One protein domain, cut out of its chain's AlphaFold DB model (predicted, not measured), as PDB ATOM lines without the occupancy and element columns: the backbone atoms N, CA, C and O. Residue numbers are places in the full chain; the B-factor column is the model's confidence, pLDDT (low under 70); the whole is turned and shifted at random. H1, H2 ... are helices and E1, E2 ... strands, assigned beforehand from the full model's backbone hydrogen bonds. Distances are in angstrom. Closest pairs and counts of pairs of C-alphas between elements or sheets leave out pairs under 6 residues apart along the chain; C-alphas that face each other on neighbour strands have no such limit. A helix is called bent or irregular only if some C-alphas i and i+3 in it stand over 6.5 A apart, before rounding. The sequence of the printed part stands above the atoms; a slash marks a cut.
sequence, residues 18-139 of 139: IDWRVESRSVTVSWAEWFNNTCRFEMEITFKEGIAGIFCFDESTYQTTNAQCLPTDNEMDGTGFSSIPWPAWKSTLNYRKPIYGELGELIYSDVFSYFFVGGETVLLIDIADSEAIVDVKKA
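What this domain is: This is residues 18 to 139 of the 139 residues of an uncharacterized protein of Gammaproteobacteria bacterium (UniProt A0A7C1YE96). Two four-stranded sheets make a sandwich that is only partly face to face: the E2 and E3 hairpin reaches well past the second sheet at one end, while H2 and H3 sit at the other. H1 also packs on the second sheet, and residues 65 to 88, with no named element, make a long loop from H1 to E5. The 122 printed residues have eight named strands and three named helices, in the order E1 E2 E3 E4 H1 E5 H2 H3 E6 E7 E8, class mixed; the sheets, E1-E2-E3-E8 and E4-E7-E6-E5, are both antiparallel. The whole is compact, with a radius of gyration of the C-alphas of 15.3 A and spans of 49 by 35 by 20 A.

How they stand to each other: Start with E1, residues 18 to 23, E2, residues 26 to 35, and E3, residues 38 to 47: they form a meander, each strand the antiparallel neighbour of the one before, and two hairpins. Look for N 21 and O 28, 2.9 A apart, and N 31 and O 43, 2.8 A. E8, residues 132 to 137, is the edge strand beside E3, with N 44 and O 135 at 2.8 A. The second sheet holds E4, residues 51 to 58, E7, residues 121 to 128, E6, residues 111 to 117, and E5, residues 89 to 92; find N 55 and O 124 at 2.8 A, N 114 and O 125 at 2.7 A, and N 91 and O 113 at 2.9 A. The facing parts of the two sheets are 10.7 A centre to centre, their strands at 23 degrees. H1, residues 59 to 64, and H2, residues 94 to 100, are on one face of the second sheet, two layers, helices on a sheet. The closest C-alphas of H1 and E7 are those of Glu 59 and Thr 121, 4.9 A. H2, at a height over the sheet of 8.9 A, runs across the strands, at 86 degrees to E4 on the local plane. H3, residues 102 to 107, only grazes that sheet and touches H2 only at the corner, Lys 97 to Gly 104, C-alphas 4.6 A apart. In H1 and H3 every O i to N i+4 pair is within hydrogen-bond range; H2, only just irregular with C-alphas 95 and 98 at 6.8 A, has 0 of 3, but 3 of 4 O i to N i+3 pairs.

Where its parts are: Find C-alpha 18 at (-23.000, 0.659, -3.903), where E1 begins. E2 is 29.3 A long, E3 26.7 A with a bend of 56 degrees at residue 41, and E7 22.6 A. E8 ends at C-alpha 137, (-26.738, -9.766, -13.656).

The domain as a whole: The C-alphas farthest apart, Asn 36 and Leu 106, are 48.7 A apart. The printed part has no cut; H1 to E5 is the long link. Residues 60 to 98, 100 to 107 and 138 to 139 have pLDDT under 70.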
ATOM      1  N   ILE A  18     -24.199   1.444  -4.191       89.44
ATOM      2  CA  ILE A  18     -23.000   0.659  -3.903       89.44
ATOM      3  C   ILE A  18     -23.196  -0.029  -2.557       89.44
ATOM      4  O   ILE A  18     -23.489   0.632  -1.566       89.44
ATOM      5  N   ASP A  19     -22.983  -1.338  -2.536       91.44
ATOM      6  CA  ASP A  19     -22.831  -2.141  -1.324       91.44
ATOM      7  C   ASP A  19     -21.501  -2.905  -1.420       91.44
ATOM      8  O   ASP A  19     -21.024  -3.209  -2.517       91.44
ATOM      9  N   TRP A  20     -20.866  -3.202  -0.292       92.75
ATOM     10  CA  TRP A  20     -19.675  -4.033  -0.262       92.75
ATOM     11  C   TRP A  20     -19.602  -4.880   1.005       92.75
ATOM     12  O   TRP A  20     -19.928  -4.453   2.110       92.75
ATOM     13  N   ARG A  21     -19.063  -6.086   0.845       94.62
ATOM     14  CA  ARG A  21     -18.712  -6.980   1.950       94.62
ATOM     15  C   ARG A  21     -17.227  -7.278   1.930       94.62
ATOM     16  O   ARG A  21     -16.647  -7.486   0.863       94.62
ATOM     17  N   VAL A  22     -16.632  -7.337   3.114       92.62
ATOM     18  CA  VAL A  22     -15.236  -7.730   3.306       92.62
ATOM     19  C   VAL A  22     -15.203  -9.033   4.087       92.62
ATOM     20  O   VAL A  22     -15.744  -9.121   5.186       92.62
ATOM     21  N   GLU A  23     -14.542 -10.036   3.523       92.69
ATOM     22  CA  GLU A  23     -14.317 -11.335   4.149       92.69
ATOM     23  C   GLU A  23     -12.820 -11.645   4.093       92.69
ATOM     24  O   GLU A  23     -12.248 -11.904   3.029       92.69
ATOM     25  N   SER A  24     -12.159 -11.594   5.253       88.69
ATOM     26  CA  SER A  24     -10.698 -11.688   5.355       88.69
ATOM     27  C   SER A  24     -10.008 -10.625   4.483       88.69
ATOM     28  O   SER A  24     -10.148  -9.433   4.742       88.69
ATOM     29  N   ARG A  25      -9.270 -11.036   3.442       87.75
ATOM     30  CA  ARG A  25      -8.618 -10.144   2.466       87.75
ATOM     31  C   ARG A  25      -9.364 -10.069   1.130       87.75
ATOM     32  O   ARG A  25      -8.790  -9.630   0.137       87.75
ATOM     33  N   SER A  26     -10.617 -10.512   1.088       91.31
ATOM     34  CA  SER A  26     -11.460 -10.477  -0.107       91.31
ATOM     35  C   SER A  26     -12.564  -9.442   0.041       91.31
ATOM     36  O   SER A  26     -13.127  -9.294   1.124       91.31
ATOM     37  N   VAL A  27     -12.881  -8.730  -1.039       93.81
ATOM     38  CA  VAL A  27     -14.002  -7.783  -1.082       93.81
ATOM     39  C   VAL A  27     -14.895  -8.118  -2.259       93.81
ATOM     40  O   VAL A  27     -14.412  -8.357  -3.368       93.81
ATOM     41  N   THR A  28     -16.197  -8.124  -2.010       94.50
ATOM     42  CA  THR A  28     -17.216  -8.135  -3.055       94.50
ATOM     43  C   THR A  28     -17.934  -6.799  -3.023       94.50
ATOM     44  O   THR A  28     -18.445  -6.417  -1.975       94.50
ATOM     45  N   VAL A  29     -17.986  -6.118  -4.162       92.69
ATOM     46  CA  VAL A  29     -18.739  -4.881  -4.379       92.69
ATOM     47  C   VAL A  29     -19.968  -5.216  -5.218       92.69
ATOM     48  O   VAL A  29     -19.818  -5.786  -6.298       92.69
ATOM     49  N   SER A  30     -21.161  -4.865  -4.746       92.31
ATOM     50  CA  SER A  30     -22.376  -4.838  -5.559       92.31
ATOM     51  C   SER A  30     -22.630  -3.409  -6.024       92.31
ATOM     52  O   SER A  30     -22.655  -2.468  -5.230       92.31
ATOM     53  N   TRP A  31     -22.791  -3.250  -7.333       88.69
ATOM     54  CA  TRP A  31     -23.081  -1.985  -7.987       88.69
ATOM     55  C   TRP A  31     -24.373  -2.127  -8.783       88.69
ATOM     56  O   TRP A  31     -24.397  -2.753  -9.847       88.69
ATOM     57  N   ALA A  32     -25.464  -1.593  -8.237       89.12
ATOM     58  CA  ALA A  32     -26.812  -1.904  -8.697       89.12
ATOM     59  C   ALA A  32     -27.621  -0.656  -9.052       89.12
ATOM     60  O   ALA A  32     -27.579   0.359  -8.367       89.12
ATOM     61  N   GLU A  33     -28.403  -0.743 -10.122       87.69
ATOM     62  CA  GLU A  33     -29.363   0.279 -10.521       87.69
ATOM     63  C   GLU A  33     -30.773  -0.144 -10.113       87.69
ATOM     64  O   GLU A  33     -31.315  -1.139 -10.613       87.69
ATOM     65  N   TRP A  34     -31.402   0.670  -9.271       84.94
ATOM     66  CA  TRP A  34     -32.778   0.478  -8.833       84.94
ATOM     67  C   TRP A  34     -33.687   1.560  -9.410       84.94
ATOM     68  O   TRP A  34     -33.360   2.748  -9.410       84.94
ATOM     69  N   PHE A  35     -34.863   1.149  -9.882       84.56
ATOM     70  CA  PHE A  35     -35.919   2.058 -10.315       84.56
ATOM     71  C   PHE A  35     -37.276   1.512  -9.881       84.56
ATOM     72  O   PHE A  35     -37.636   0.398 -10.258       84.56
ATOM     73  N   ASN A  36     -38.040   2.295  -9.114       85.81
ATOM     74  CA  ASN A  36     -39.341   1.889  -8.566       85.81
ATOM     75  C   ASN A  36     -39.306   0.498  -7.896       85.81
ATOM     76  O   ASN A  36     -40.169  -0.335  -8.154       85.81
ATOM     77  N   ASN A  37     -38.291   0.246  -7.058       84.88
ATOM     78  CA  ASN A  37     -38.035  -1.032  -6.372       84.88
ATOM     79  C   ASN A  37     -37.753  -2.242  -7.282       84.88
ATOM     80  O   ASN A  37     -37.709  -3.373  -6.806       84.88
ATOM     81  N   THR A  38     -37.496  -2.020  -8.570       86.12
ATOM     82  CA  THR A  38     -37.031  -3.054  -9.497       86.12
ATOM     83  C   THR A  38     -35.542  -2.861  -9.765       86.12
ATOM     84  O   THR A  38     -35.135  -1.793 -10.232       86.12
ATOM     85  N   CYS A  39     -34.737  -3.894  -9.506       87.31
ATOM     86  CA  CYS A  39     -33.343  -3.932  -9.943       87.31
ATOM     87  C   CYS A  39     -33.322  -4.066 -11.468       87.31
ATOM     88  O   CYS A  39     -33.890  -5.007 -12.018       87.31
ATOM     89  N   ARG A  40     -32.726  -3.097 -12.162       85.25
ATOM     90  CA  ARG A  40     -32.615  -3.070 -13.632       85.25
ATOM     91  C   ARG A  40     -31.237  -3.489 -14.129       85.25
ATOM     92  O   ARG A  40     -31.044  -3.693 -15.334       85.25
ATOM     93  N   PHE A  41     -30.269  -3.522 -13.227       86.94
ATOM     94  CA  PHE A  41     -28.881  -3.851 -13.488       86.94
ATOM     95  C   PHE A  41     -28.189  -4.118 -12.162       86.94
ATOM     96  O   PHE A  41     -28.327  -3.321 -11.240       86.94
ATOM     97  N   GLU A  42     -27.397  -5.177 -12.097       89.62
ATOM     98  CA  GLU A  42     -26.473  -5.393 -10.994       89.62
ATOM     99  C   GLU A  42     -25.144  -5.907 -11.546       89.62
ATOM    100  O   GLU A  42     -25.097  -6.820 -12.375       89.62
ATOM    101  N   MET A  43     -24.053  -5.302 -11.088       89.75
ATOM    102  CA  MET A  43     -22.703  -5.795 -11.296       89.75
ATOM    103  C   MET A  43     -22.116  -6.182  -9.944       89.75
ATOM    104  O   MET A  43     -22.027  -5.352  -9.046       89.75
ATOM    105  N   GLU A  44     -21.681  -7.429  -9.822       92.75
ATOM    106  CA  GLU A  44     -20.967  -7.927  -8.656       92.75
ATOM    107  C   GLU A  44     -19.484  -8.067  -9.015       92.75
ATOM    108  O   GLU A  44     -19.116  -8.743  -9.977       92.75
ATOM    109  N   ILE A  45     -18.615  -7.395  -8.266       91.62
ATOM    110  CA  ILE A  45     -17.174  -7.359  -8.510       91.62
ATOM    111  C   ILE A  45     -16.479  -7.929  -7.288       91.62
ATOM    112  O   ILE A  45     -16.523  -7.341  -6.212       91.62
ATOM    113  N   THR A  46     -15.824  -9.071  -7.452       93.75
ATOM    114  CA  THR A  46     -15.113  -9.749  -6.371       93.75
ATOM    115  C   THR A  46     -13.613  -9.709  -6.601       93.75
ATOM    116  O   THR A  46     -13.120 -10.103  -7.656       93.75
ATOM    117  N   PHE A  47     -12.883  -9.304  -5.569       92.44
ATOM    118  CA  PHE A  47     -11.434  -9.400  -5.479       92.44
ATOM    119  C   PHE A  47     -11.094 -10.393  -4.376       92.44
ATOM    120  O   PHE A  47     -11.515 -10.211  -3.233       92.44
ATOM    121  N   LYS A  48     -10.358 -11.455  -4.707       92.44
ATOM    122  CA  LYS A  48      -9.994 -12.503  -3.743       92.44
ATOM    123  C   LYS A  48      -8.609 -12.246  -3.178       92.44
ATOM    124  O   LYS A  48      -7.679 -12.032  -3.950       92.44
ATOM    125  N   GLU A  49      -8.502 -12.267  -1.852       88.88
ATOM    126  CA  GLU A  49      -7.246 -12.180  -1.085       88.88
ATOM    127  C   GLU A  49      -6.319 -11.003  -1.446       88.88
ATOM    128  O   GLU A  49      -5.128 -11.013  -1.138       88.88
ATOM    129  N   GLY A  50      -6.872  -9.963  -2.066       85.44
ATOM    130  CA  GLY A  50      -6.114  -8.874  -2.665       85.44
ATOM    131  C   GLY A  50      -6.287  -7.529  -1.981       85.44
ATOM    132  O   GLY A  50      -5.611  -6.591  -2.374       85.44
ATOM    133  N   ILE A  51      -7.162  -7.378  -0.981       88.06
ATOM    134  CA  ILE A  51      -7.348  -6.060  -0.353       88.06
ATOM    135  C   ILE A  51      -6.033  -5.602   0.289       88.06
ATOM    136  O   ILE A  51      -5.472  -6.307   1.136       88.06
ATOM    137  N   ALA A  52      -5.589  -4.412  -0.111       83.06
ATOM    138  CA  ALA A  52      -4.495  -3.655   0.490       83.06
ATOM    139  C   ALA A  52      -5.004  -2.380   1.188       83.06
ATOM    140  O   ALA A  52      -4.449  -1.976   2.205       83.06
ATOM    141  N   GLY A  53      -6.093  -1.782   0.694       81.44
ATOM    142  CA  GLY A  53      -6.729  -0.619   1.314       81.44
ATOM    143  C   GLY A  53      -8.182  -0.450   0.875       81.44
ATOM    144  O   GLY A  53      -8.544  -0.810  -0.244       81.44
ATOM    145  N   ILE A  54      -9.021   0.088   1.760       83.50
ATOM    146  CA  ILE A  54     -10.415   0.452   1.469       83.50
ATOM    147  C   ILE A  54     -10.668   1.835   2.055       83.50
ATOM    148  O   ILE A  54     -10.408   2.067   3.235       83.50
ATOM    149  N   PHE A  55     -11.205   2.728   1.232       81.44
ATOM    150  CA  PHE A  55     -11.632   4.062   1.627       81.44
ATOM    151  C   PHE A  55     -13.045   4.298   1.111       81.44
ATOM    152  O   PHE A  55     -13.351   4.024  -0.048       81.44
ATOM    153  N   CYS A  56     -13.899   4.816   1.981       80.94
ATOM    154  CA  CYS A  56     -15.275   5.161   1.669       80.94
ATOM    155  C   CYS A  56     -15.491   6.608   2.091       80.94
ATOM    156  O   CYS A  56     -15.181   6.964   3.228       80.94
ATOM    157  N   PHE A  57     -16.004   7.425   1.183       77.56
ATOM    158  CA  PHE A  57     -16.320   8.824   1.441       77.56
ATOM    159  C   PHE A  57     -17.614   9.206   0.728       77.56
ATOM    160  O   PHE A  57     -18.073   8.503  -0.178       77.56
ATOM    161  N   ASP A  58     -18.214  10.300   1.182       75.94
ATOM    162  CA  ASP A  58     -19.443  10.827   0.603       75.94
ATOM    163  C   ASP A  58     -19.201  11.305  -0.838       75.94
ATOM    164  O   ASP A  58     -18.108  11.767  -1.189       75.94
ATOM    165  N   GLU A  59     -20.211  11.189  -1.695       73.44
ATOM    166  CA  GLU A  59     -20.114  11.630  -3.090       73.44
ATOM    167  C   GLU A  59     -19.778  13.123  -3.208       73.44
ATOM    168  O   GLU A  59     -18.985  13.502  -4.074       73.44
ATOM    169  N   SER A  60     -20.230  13.957  -2.270       68.75
ATOM    170  CA  SER A  60     -19.874  15.378  -2.234       68.75
ATOM    171  C   SER A  60     -18.365  15.617  -2.068       68.75
ATOM    172  O   SER A  60     -17.797  16.513  -2.696       68.75
ATOM    173  N   THR A  61     -17.670  14.757  -1.319       67.75
ATOM    174  CA  THR A  61     -16.207  14.770  -1.177       67.75
ATOM    175  C   THR A  61     -15.490  14.328  -2.465       67.75
ATOM    176  O   THR A  61     -14.380  14.757  -2.778       67.75
ATOM    177  N   TYR A  62     -16.101  13.472  -3.281       67.50
ATOM    178  CA  TYR A  62     -15.552  13.168  -4.607       67.50
ATOM    179  C   TYR A  62     -15.635  14.376  -5.542       67.50
ATOM    180  O   TYR A  62     -14.748  14.611  -6.369       67.50
ATOM    181  N   GLN A  63     -16.693  15.170  -5.383       66.38
ATOM    182  CA  GLN A  63     -16.904  16.365  -6.178       66.38
ATOM    183  C   GLN A  63     -15.916  17.489  -5.830       66.38
ATOM    184  O   GLN A  63     -15.478  18.191  -6.744       66.38
ATOM    185  N   THR A  64     -15.480  17.621  -4.568       64.06
ATOM    186  CA  THR A  64     -14.441  18.602  -4.171       64.06
ATOM    187  C   THR A  64     -13.112  18.362  -4.881       64.06
ATOM    188  O   THR A  64     -12.446  19.310  -5.294       64.06
ATOM    189  N   THR A  65     -12.746  17.098  -5.089       63.72
ATOM    190  CA  THR A  65     -11.463  16.704  -5.694       63.72
ATOM    191  C   THR A  65     -11.491  16.641  -7.225       63.72
ATOM    192  O   THR A  65     -10.507  16.229  -7.847       63.72
ATOM    193  N   ASN A  66     -12.607  17.022  -7.868       64.12
ATOM    194  CA  ASN A  66     -12.829  16.868  -9.314       64.12
ATOM    195  C   ASN A  66     -12.516  15.452  -9.831       64.12
ATOM    196  O   ASN A  66     -12.049  15.301 -10.966       64.12
ATOM    197  N   ALA A  67     -12.724  14.416  -9.012       59.75
ATOM    198  CA  ALA A  67     -12.387  13.033  -9.347       59.75
ATOM    199  C   ALA A  67     -10.890  12.749  -9.615       59.75
ATOM    200  O   ALA A  67     -10.562  11.740 -10.246       59.75
ATOM    201  N   GLN A  68      -9.965  13.619  -9.189       57.53
ATOM    202  CA  GLN A  68      -8.544  13.506  -9.557       57.53
ATOM    203  C   GLN A  68      -7.675  12.808  -8.509       57.53
ATOM    204  O   GLN A  68      -6.657  12.206  -8.861       57.53
ATOM    205  N   CYS A  69      -8.048  12.870  -7.232       58.72
ATOM    206  CA  CYS A  69      -7.236  12.345  -6.139       58.72
ATOM    207  C   CYS A  69      -8.087  11.867  -4.959       58.72
ATOM    208  O   CYS A  69      -9.301  12.041  -4.934       58.72
ATOM    209  N   LEU A  70      -7.427  11.218  -3.993       59.88
ATOM    210  CA  LEU A  70      -8.026  11.029  -2.676       59.88
ATOM    211  C   LEU A  70      -8.233  12.411  -2.035       59.88
ATOM    212  O   LEU A  70      -7.322  13.237  -2.141       59.88
ATOM    213  N   PRO A  71      -9.379  12.647  -1.383       58.53
ATOM    214  CA  PRO A  71      -9.600  13.870  -0.628       58.53
ATOM    215  C   PRO A  71      -8.625  13.956   0.545       58.53
ATOM    216  O   PRO A  71      -8.354  12.967   1.229       58.53
ATOM    217  N   THR A  72      -8.090  15.148   0.765       63.97
ATOM    218  CA  THR A  72      -7.417  15.519   2.011       63.97
ATOM    219  C   THR A  72      -8.448  15.829   3.097       63.97
ATOM    220  O   THR A  72      -9.615  16.081   2.796       63.97
ATOM    221  N   ASP A  73      -8.023  15.866   4.363       63.12
ATOM    222  CA  ASP A  73      -8.918  16.148   5.500       63.12
ATOM    223  C   ASP A  73      -9.718  17.453   5.322       63.12
ATOM    224  O   ASP A  73     -10.878  17.533   5.708       63.12
ATOM    225  N   ASN A  74      -9.131  18.461   4.666       58.03
ATOM    226  CA  ASN A  74      -9.779  19.752   4.412       58.03
ATOM    227  C   ASN A  74     -10.812  19.715   3.270       58.03
ATOM    228  O   ASN A  74     -11.588  20.656   3.113       58.03
ATOM    229  N   GLU A  75     -10.796  18.673   2.440       60.41
ATOM    230  CA  GLU A  75     -11.665  18.511   1.265       60.41
ATOM    231  C   GLU A  75     -12.878  17.616   1.553       60.41
ATOM    232  O   GLU A  75     -13.749  17.482   0.691       60.41
ATOM    233  N   MET A  76     -12.954  17.038   2.758       57.09
ATOM    234  CA  MET A  76     -14.073  16.213   3.229       57.09
ATOM    235  C   MET A  76     -15.362  17.030   3.460       57.09
ATOM    236  O   MET A  76     -16.446  16.501   3.239       57.09
ATOM    237  N   ASP A  77     -15.255  18.324   3.801       57.28
ATOM    238  CA  ASP A  77     -16.369  19.158   4.306       57.28
ATOM    239  C   ASP A  77     -16.897  20.222   3.310       57.28
ATOM    240  O   ASP A  77     -17.413  21.273   3.702       57.28
ATOM    241  N   GLY A  78     -16.739  20.024   2.000       54.66
ATOM    242  CA  GLY A  78     -17.136  21.041   1.018       54.66
ATOM    243  C   GLY A  78     -18.646  21.066   0.689       54.66
ATOM    244  O   GLY A  78     -19.356  20.081   0.856       54.66
ATOM    245  N   THR A  79     -19.137  22.179   0.119       54.06
ATOM    246  CA  THR A  79     -20.523  22.312  -0.393       54.06
ATOM    247  C   THR A  79     -20.584  22.984  -1.773       54.06
ATOM    248  O   THR A  79     -19.795  23.893  -2.027       54.06
ATOM    249  N   GLY A  80     -21.591  22.654  -2.601       51.28
ATOM    250  CA  GLY A  80     -21.990  23.447  -3.782       51.28
ATOM    251  C   GLY A  80     -21.383  23.007  -5.120       51.28
ATOM    252  O   GLY A  80     -20.714  23.796  -5.784       51.28
ATOM    253  N   PHE A  81     -21.633  21.767  -5.540       57.97
ATOM    254  CA  PHE A  81     -20.877  21.137  -6.623       57.97
ATOM    255  C   PHE A  81     -21.679  20.824  -7.890       57.97
ATOM    256  O   PHE A  81     -22.904  20.708  -7.887       57.97
ATOM    257  N   SER A  82     -20.946  20.653  -8.990       45.19
ATOM    258  CA  SER A  82     -21.449  20.199 -10.285       45.19
ATOM    259  C   SER A  82     -21.412  18.674 -10.407       45.19
ATOM    260  O   SER A  82     -20.407  18.063 -10.059       45.19
ATOM    261  N   SER A  83     -22.457  18.079 -10.993       47.00
ATOM    262  CA  SER A  83     -22.518  16.641 -11.292       47.00
ATOM    263  C   SER A  83     -21.362  16.206 -12.206       47.00
ATOM    264  O   SER A  83     -21.205  16.733 -13.312       47.00
ATOM    265  N   ILE A  84     -20.536  15.266 -11.741       52.03
ATOM    266  CA  ILE A  84     -19.397  14.689 -12.476       52.03
ATOM    267  C   ILE A  84     -19.850  13.336 -13.061       52.03
ATOM    268  O   ILE A  84     -20.633  12.651 -12.406       52.03
ATOM    269  N   PRO A  85     -19.420  12.905 -14.269       47.75
ATOM    270  CA  PRO A  85     -19.699  11.545 -14.751       47.75
ATOM    271  C   PRO A  85     -19.277  10.489 -13.715       47.75
ATOM    272  O   PRO A  85     -18.290  10.727 -13.027       47.75
ATOM    273  N   TRP A  86     -20.009   9.360 -13.634       55.44
ATOM    274  CA  TRP A  86     -19.981   8.348 -12.546       55.44
ATOM    275  C   TRP A  86     -19.373   6.983 -12.950       55.44
ATOM    276  O   TRP A  86     -20.111   6.035 -13.237       55.44
ATOM    277  N   PRO A  87     -18.047   6.825 -13.069       57.59
ATOM    278  CA  PRO A  87     -17.490   5.685 -13.772       57.59
ATOM    279  C   PRO A  87     -16.650   4.841 -12.816       57.59
ATOM    280  O   PRO A  87     -15.910   5.349 -11.974       57.59
ATOM    281  N   ALA A  88     -16.716   3.524 -12.991       58.22
ATOM    282  CA  ALA A  88     -15.758   2.648 -12.346       58.22
ATOM    283  C   ALA A  88     -14.374   2.854 -12.991       58.22
ATOM    284  O   ALA A  88     -14.196   2.590 -14.191       58.22
ATOM    285  N   TRP A  89     -13.386   3.330 -12.232       61.72
ATOM    286  CA  TRP A  89     -12.032   3.572 -12.745       61.72
ATOM    287  C   TRP A  89     -11.004   2.665 -12.084       61.72
ATOM    288  O   TRP A  89     -11.146   2.315 -10.921       61.72
ATOM    289  N   LYS A  90      -9.966   2.298 -12.839       57.94
ATOM    290  CA  LYS A  90      -8.793   1.567 -12.357       57.94
ATOM    291  C   LYS A  90      -7.559   2.390 -12.672       57.94
ATOM    292  O   LYS A  90      -7.351   2.755 -13.830       57.94
ATOM    293  N   SER A  91      -6.725   2.612 -11.670       60.09
ATOM    294  CA  SER A  91      -5.413   3.228 -11.826       60.09
ATOM    295  C   SER A  91      -4.326   2.286 -11.324       60.09
ATOM    296  O   SER A  91      -4.483   1.645 -10.287       60.09
ATOM    297  N   THR A  92      -3.223   2.182 -12.062       63.06
ATOM    298  CA  THR A  92      -2.042   1.418 -11.639       63.06
ATOM    299  C   THR A  92      -1.170   2.328 -10.789       63.06
ATOM    300  O   THR A  92      -0.533   3.233 -11.330       63.06
ATOM    301  N   LEU A  93      -1.149   2.131  -9.469       62.53
ATOM    302  CA  LEU A  93      -0.489   3.057  -8.546       62.53
ATOM    303  C   LEU A  93       0.469   2.334  -7.604       62.53
ATOM    304  O   LEU A  93       0.305   2.331  -6.384       62.53
ATOM    305  N   ASN A  94       1.567   1.832  -8.174       59.25
ATOM    306  CA  ASN A  94       2.692   1.313  -7.392       59.25
ATOM    307  C   ASN A  94       3.290   2.367  -6.432       59.25
ATOM    308  O   ASN A  94       3.938   1.995  -5.458       59.25
ATOM    309  N   TYR A  95       3.023   3.667  -6.631       62.84
ATOM    310  CA  TYR A  95       3.464   4.727  -5.717       62.84
ATOM    311  C   TYR A  95       2.737   4.747  -4.366       62.84
ATOM    312  O   TYR A  95       3.209   5.426  -3.460       62.84
ATOM    313  N   ARG A  96       1.593   4.059  -4.205       65.25
ATOM    314  CA  ARG A  96       0.902   3.958  -2.903       65.25
ATOM    315  C   ARG A  96       1.461   2.849  -2.017       65.25
ATOM    316  O   ARG A  96       1.147   2.827  -0.835       65.25
ATOM    317  N   LYS A  97       2.327   1.974  -2.545       67.00
ATOM    318  CA  LYS A  97       2.985   0.917  -1.758       67.00
ATOM    319  C   LYS A  97       3.656   1.433  -0.474       67.00
ATOM    320  O   LYS A  97       3.396   0.832   0.564       67.00
ATOM    321  N   PRO A  98       4.397   2.562  -0.484       66.44
ATOM    322  CA  PRO A  98       5.002   3.111   0.731       66.44
ATOM    323  C   PRO A  98       3.980   3.598   1.772       66.44
ATOM    324  O   PRO A  98       4.299   3.659   2.955       66.44
ATOM    325  N   ILE A  99       2.743   3.928   1.371       70.75
ATOM    326  CA  ILE A  99       1.676   4.353   2.300       70.75
ATOM    327  C   ILE A  99       1.246   3.183   3.198       70.75
ATOM    328  O   ILE A  99       0.886   3.390   4.352       70.75
ATOM    329  N   TYR A 100       1.347   1.946   2.703       69.69
ATOM    330  CA  TYR A 100       1.076   0.735   3.485       69.69
ATOM    331  C   TYR A 100       2.250   0.322   4.388       69.69
ATOM    332  O   TYR A 100       2.200  -0.737   5.018       69.69
ATOM    333  N   GLY A 101       3.307   1.140   4.454       68.50
ATOM    334  CA  GLY A 101       4.507   0.884   5.243       68.50
ATOM    335  C   GLY A 101       5.240  -0.386   4.812       68.50
ATOM    336  O   GLY A 101       5.194  -0.795   3.652       68.50
ATOM    337  N   GLU A 102       5.888  -1.045   5.773       66.88
ATOM    338  CA  GLU A 102       6.709  -2.242   5.533       66.88
ATOM    339  C   GLU A 102       5.919  -3.398   4.888       66.88
ATOM    340  O   GLU A 102       6.476  -4.185   4.123       66.88
ATOM    341  N   LEU A 103       4.605  -3.476   5.132       60.59
ATOM    342  CA  LEU A 103       3.728  -4.481   4.522       60.59
ATOM    343  C   LEU A 103       3.592  -4.283   3.007       60.59
ATOM    344  O   LEU A 103       3.582  -5.260   2.257       60.59
ATOM    345  N   GLY A 104       3.509  -3.030   2.551       61.50
ATOM    346  CA  GLY A 104       3.364  -2.699   1.134       61.50
ATOM    347  C   GLY A 104       4.640  -2.869   0.319       61.50
ATOM    348  O   GLY A 104       4.565  -3.151  -0.876       61.50
ATOM    349  N   GLU A 105       5.802  -2.710   0.953       63.34
ATOM    350  CA  GLU A 105       7.109  -2.806   0.293       63.34
ATOM    351  C   GLU A 105       7.600  -4.252   0.137       63.34
ATOM    352  O   GLU A 105       8.316  -4.551  -0.818       63.34
ATOM    353  N   LEU A 106       7.199  -5.156   1.038       58.81
ATOM    354  CA  LEU A 106       7.677  -6.543   1.057       58.81
ATOM    355  C   LEU A 106       6.738  -7.544   0.372       58.81
ATOM    356  O   LEU A 106       7.213  -8.571  -0.110       58.81
ATOM    357  N   ILE A 107       5.422  -7.291   0.359       69.81
ATOM    358  CA  ILE A 107       4.427  -8.324   0.015       69.81
ATOM    359  C   ILE A 107       3.781  -8.095  -1.358       69.81
ATOM    360  O   ILE A 107       3.403  -9.070  -1.999       69.81
ATOM    361  N   TYR A 108       3.667  -6.847  -1.831       74.62
ATOM    362  CA  TYR A 108       2.871  -6.541  -3.025       74.62
ATOM    363  C   TYR A 108       3.716  -6.322  -4.280       74.62
ATOM    364  O   TYR A 108       4.542  -5.402  -4.343       74.62
ATOM    365  N   SER A 109       3.456  -7.110  -5.325       78.06
ATOM    366  CA  SER A 109       4.134  -6.969  -6.624       78.06
ATOM    367  C   SER A 109       3.505  -5.868  -7.469       78.06
ATOM    368  O   SER A 109       4.233  -5.027  -7.994       78.06
ATOM    369  N   ASP A 110       2.179  -5.769  -7.481       78.94
ATOM    370  CA  ASP A 110       1.423  -4.698  -8.131       78.94
ATOM    371  C   ASP A 110       0.230  -4.264  -7.278       78.94
ATOM    372  O   ASP A 110      -0.424  -5.096  -6.654       78.94
ATOM    373  N   VAL A 111      -0.074  -2.959  -7.270       80.19
ATOM    374  CA  VAL A 111      -1.269  -2.403  -6.609       80.19
ATOM    375  C   VAL A 111      -2.093  -1.580  -7.596       80.19
ATOM    376  O   VAL A 111      -1.594  -0.656  -8.251       80.19
ATOM    377  N   PHE A 112      -3.384  -1.894  -7.668       82.69
ATOM    378  CA  PHE A 112      -4.366  -1.189  -8.477       82.69
ATOM    379  C   PHE A 112      -5.438  -0.547  -7.599       82.69
ATOM    380  O   PHE A 112      -6.055  -1.227  -6.784       82.69
ATOM    381  N   SER A 113      -5.709   0.734  -7.829       79.56
ATOM    382  CA  SER A 113      -6.810   1.453  -7.189       79.56
ATOM    383  C   SER A 113      -8.052   1.380  -8.060       79.56
ATOM    384  O   SER A 113      -8.005   1.779  -9.224       79.56
ATOM    385  N   TYR A 114      -9.155   0.917  -7.494       81.62
ATOM    386  CA  TYR A 114     -10.473   0.858  -8.104       81.62
ATOM    387  C   TYR A 114     -11.376   1.897  -7.455       81.62
ATOM    388  O   TYR A 114     -11.475   1.938  -6.236       81.62
ATOM    389  N   PHE A 115     -12.034   2.721  -8.257       80.31
ATOM    390  CA  PHE A 115     -13.012   3.700  -7.798       80.31
ATOM    391  C   PHE A 115     -14.386   3.254  -8.264       80.31
ATOM    392  O   PHE A 115     -14.551   3.000  -9.454       80.31
ATOM    393  N   PHE A 116     -15.354   3.196  -7.361       83.31
ATOM    394  CA  PHE A 116     -16.761   2.958  -7.651       83.31
ATOM    395  C   PHE A 116     -17.552   4.155  -7.145       83.31
ATOM    396  O   PHE A 116     -17.466   4.500  -5.971       83.31
ATOM    397  N   VAL A 117     -18.292   4.803  -8.040       77.94
ATOM    398  CA  VAL A 117     -19.078   6.001  -7.728       77.94
ATOM    399  C   VAL A 117     -20.555   5.624  -7.716       77.94
ATOM    400  O   VAL A 117     -21.066   5.057  -8.686       77.94
ATOM    401  N   GLY A 118     -21.214   5.879  -6.592       80.06
ATOM    402  CA  GLY A 118     -22.635   5.646  -6.373       80.06
ATOM    403  C   GLY A 118     -23.396   6.958  -6.216       80.06
ATOM    404  O   GLY A 118     -22.840   8.032  -6.425       80.06
ATOM    405  N   GLY A 119     -24.679   6.868  -5.868       77.62
ATOM    406  CA  GLY A 119     -25.512   8.057  -5.634       77.62
ATOM    407  C   GLY A 119     -25.177   8.835  -4.364       77.62
ATOM    408  O   GLY A 119     -25.380  10.041  -4.332       77.62
ATOM    409  N   GLU A 120     -24.667   8.150  -3.342       77.62
ATOM    410  CA  GLU A 120     -24.364   8.738  -2.026       77.62
ATOM    411  C   GLU A 120     -22.899   8.523  -1.626       77.62
ATOM    412  O   GLU A 120     -22.321   9.298  -0.873       77.62
ATOM    413  N   THR A 121     -22.271   7.485  -2.177       82.44
ATOM    414  CA  THR A 121     -20.978   6.992  -1.708       82.44
ATOM    415  C   THR A 121     -20.009   6.839  -2.864       82.44
ATOM    416  O   THR A 121     -20.375   6.344  -3.934       82.44
ATOM    417  N   VAL A 122     -18.745   7.169  -2.620       81.94
ATOM    418  CA  VAL A 122     -17.624   6.746  -3.455       81.94
ATOM    419  C   VAL A 122     -16.752   5.772  -2.682       81.94
ATOM    420  O   VAL A 122     -16.273   6.051  -1.583       81.94
ATOM    421  N   LEU A 123     -16.549   4.605  -3.285       86.31
ATOM    422  CA  LEU A 123     -15.735   3.530  -2.748       86.31
ATOM    423  C   LEU A 123     -14.426   3.453  -3.534       86.31
ATOM    424  O   LEU A 123     -14.426   3.155  -4.729       86.31
ATOM    425  N   LEU A 124     -13.309   3.697  -2.854       84.44
ATOM    426  CA  LEU A 124     -11.971   3.437  -3.365       84.44
ATOM    427  C   LEU A 124     -11.440   2.150  -2.739       84.44
ATOM    428  O   LEU A 124     -11.385   2.015  -1.519       84.44
ATOM    429  N   ILE A 125     -10.987   1.228  -3.580       87.56
ATOM    430  CA  ILE A 125     -10.375  -0.025  -3.151       87.56
ATOM    431  C   ILE A 125      -9.000  -0.163  -3.782       87.56
ATOM    432  O   ILE A 125      -8.867  -0.187  -5.001       87.56
ATOM    433  N   ASP A 126      -7.984  -0.310  -2.951       86.25
ATOM    434  CA  ASP A 126      -6.644  -0.672  -3.372       86.25
ATOM    435  C   ASP A 126      -6.482  -2.193  -3.291       86.25
ATOM    436  O   ASP A 126      -6.628  -2.805  -2.229       86.25
ATOM    437  N   ILE A 127      -6.207  -2.806  -4.442       87.00
ATOM    438  CA  ILE A 127      -6.090  -4.251  -4.617       87.00
ATOM    439  C   ILE A 127      -4.677  -4.595  -5.068       87.00
ATOM    440  O   ILE A 127      -4.218  -4.130  -6.114       87.00
ATOM    441  N   ALA A 128      -4.016  -5.444  -4.292       87.19
ATOM    442  CA  ALA A 128      -2.717  -6.006  -4.584       87.19
ATOM    443  C   ALA A 128      -2.831  -7.418  -5.167       87.19
ATOM    444  O   ALA A 128      -3.602  -8.233  -4.660       87.19
ATOM    445  N   ASP A 129      -2.042  -7.695  -6.207       83.75
ATOM    446  CA  ASP A 129      -1.777  -9.044  -6.742       83.75
ATOM    447  C   ASP A 129      -3.030  -9.906  -7.007       83.75
ATOM    448  O   ASP A 129      -2.999 -11.133  -6.928       83.75
ATOM    449  N   SER A 130      -4.155  -9.260  -7.323       86.19
ATOM    450  CA  SER A 130      -5.447  -9.912  -7.521       86.19
ATOM    451  C   SER A 130      -6.209  -9.266  -8.671       86.19
ATOM    452  O   SER A 130      -6.207  -8.042  -8.859       86.19
ATOM    453  N   GLU A 131      -6.866 -10.107  -9.461       85.38
ATOM    454  CA  GLU A 131      -7.716  -9.678 -10.562       85.38
ATOM    455  C   GLU A 131      -9.178  -9.606 -10.126       85.38
ATOM    456  O   GLU A 131      -9.658 -10.394  -9.310       85.38
ATOM    457  N   ALA A 132      -9.908  -8.660 -10.711       86.88
ATOM    458  CA  ALA A 132     -11.341  -8.562 -10.503       86.88
ATOM    459  C   ALA A 132     -12.079  -9.703 -11.211       86.88
ATOM    460  O   ALA A 132     -11.989  -9.850 -12.433       86.88
ATOM    461  N   ILE A 133     -12.903 -10.428 -10.464       90.56
ATOM    462  CA  ILE A 133     -13.925 -11.322 -11.004       90.56
ATOM    463  C   ILE A 133     -15.212 -10.508 -11.103       90.56
ATOM    464  O   ILE A 133     -15.714 -10.030 -10.092       90.56
ATOM    465  N   VAL A 134     -15.725 -10.327 -12.319       88.19
ATOM    466  CA  VAL A 134     -16.913  -9.505 -12.579       88.19
ATOM    467  C   VAL A 134     -18.056 -10.399 -13.034       88.19
ATOM    468  O   VAL A 134     -17.924 -11.085 -14.047       88.19
ATOM    469  N   ASP A 135     -19.172 -10.346 -12.319       88.94
ATOM    470  CA  ASP A 135     -20.446 -10.938 -12.711       88.94
ATOM    471  C   ASP A 135     -21.455  -9.823 -13.015       88.94
ATOM    472  O   ASP A 135     -21.581  -8.858 -12.263       88.94
ATOM    473  N   VAL A 136     -22.151  -9.929 -14.147       85.25
ATOM    474  CA  VAL A 136     -23.143  -8.936 -14.577       85.25
ATOM    475  C   VAL A 136     -24.495  -9.617 -14.657       85.25
ATOM    476  O   VAL A 136     -24.776 -10.371 -15.591       85.25
ATOM    477  N   LYS A 137     -25.364  -9.285 -13.709       82.06
ATOM    478  CA  LYS A 137     -26.738  -9.766 -13.656       82.06
ATOM    479  C   LYS A 137     -27.614  -8.748 -14.383       82.06
ATOM    480  O   LYS A 137     -27.824  -7.617 -13.937       82.06
ATOM    481  N   LYS A 138     -28.088  -9.133 -15.567       66.25
ATOM    482  CA  LYS A 138     -29.127  -8.389 -16.287       66.25
ATOM    483  C   LYS A 138     -30.479  -8.896 -15.793       66.25
ATOM    484  O   LYS A 138     -30.744 -10.089 -15.916       66.25
ATOM    485  N   ALA A 139     -31.276  -7.997 -15.221       59.94
ATOM    486  CA  ALA A 139     -32.692  -8.237 -14.965       59.94
ATOM    487  C   ALA A 139     -33.506  -8.069 -16.254       59.94
ATOM    488  O   ALA A 139     -33.122  -7.201 -17.080       59.94
TER     489      ALA A 139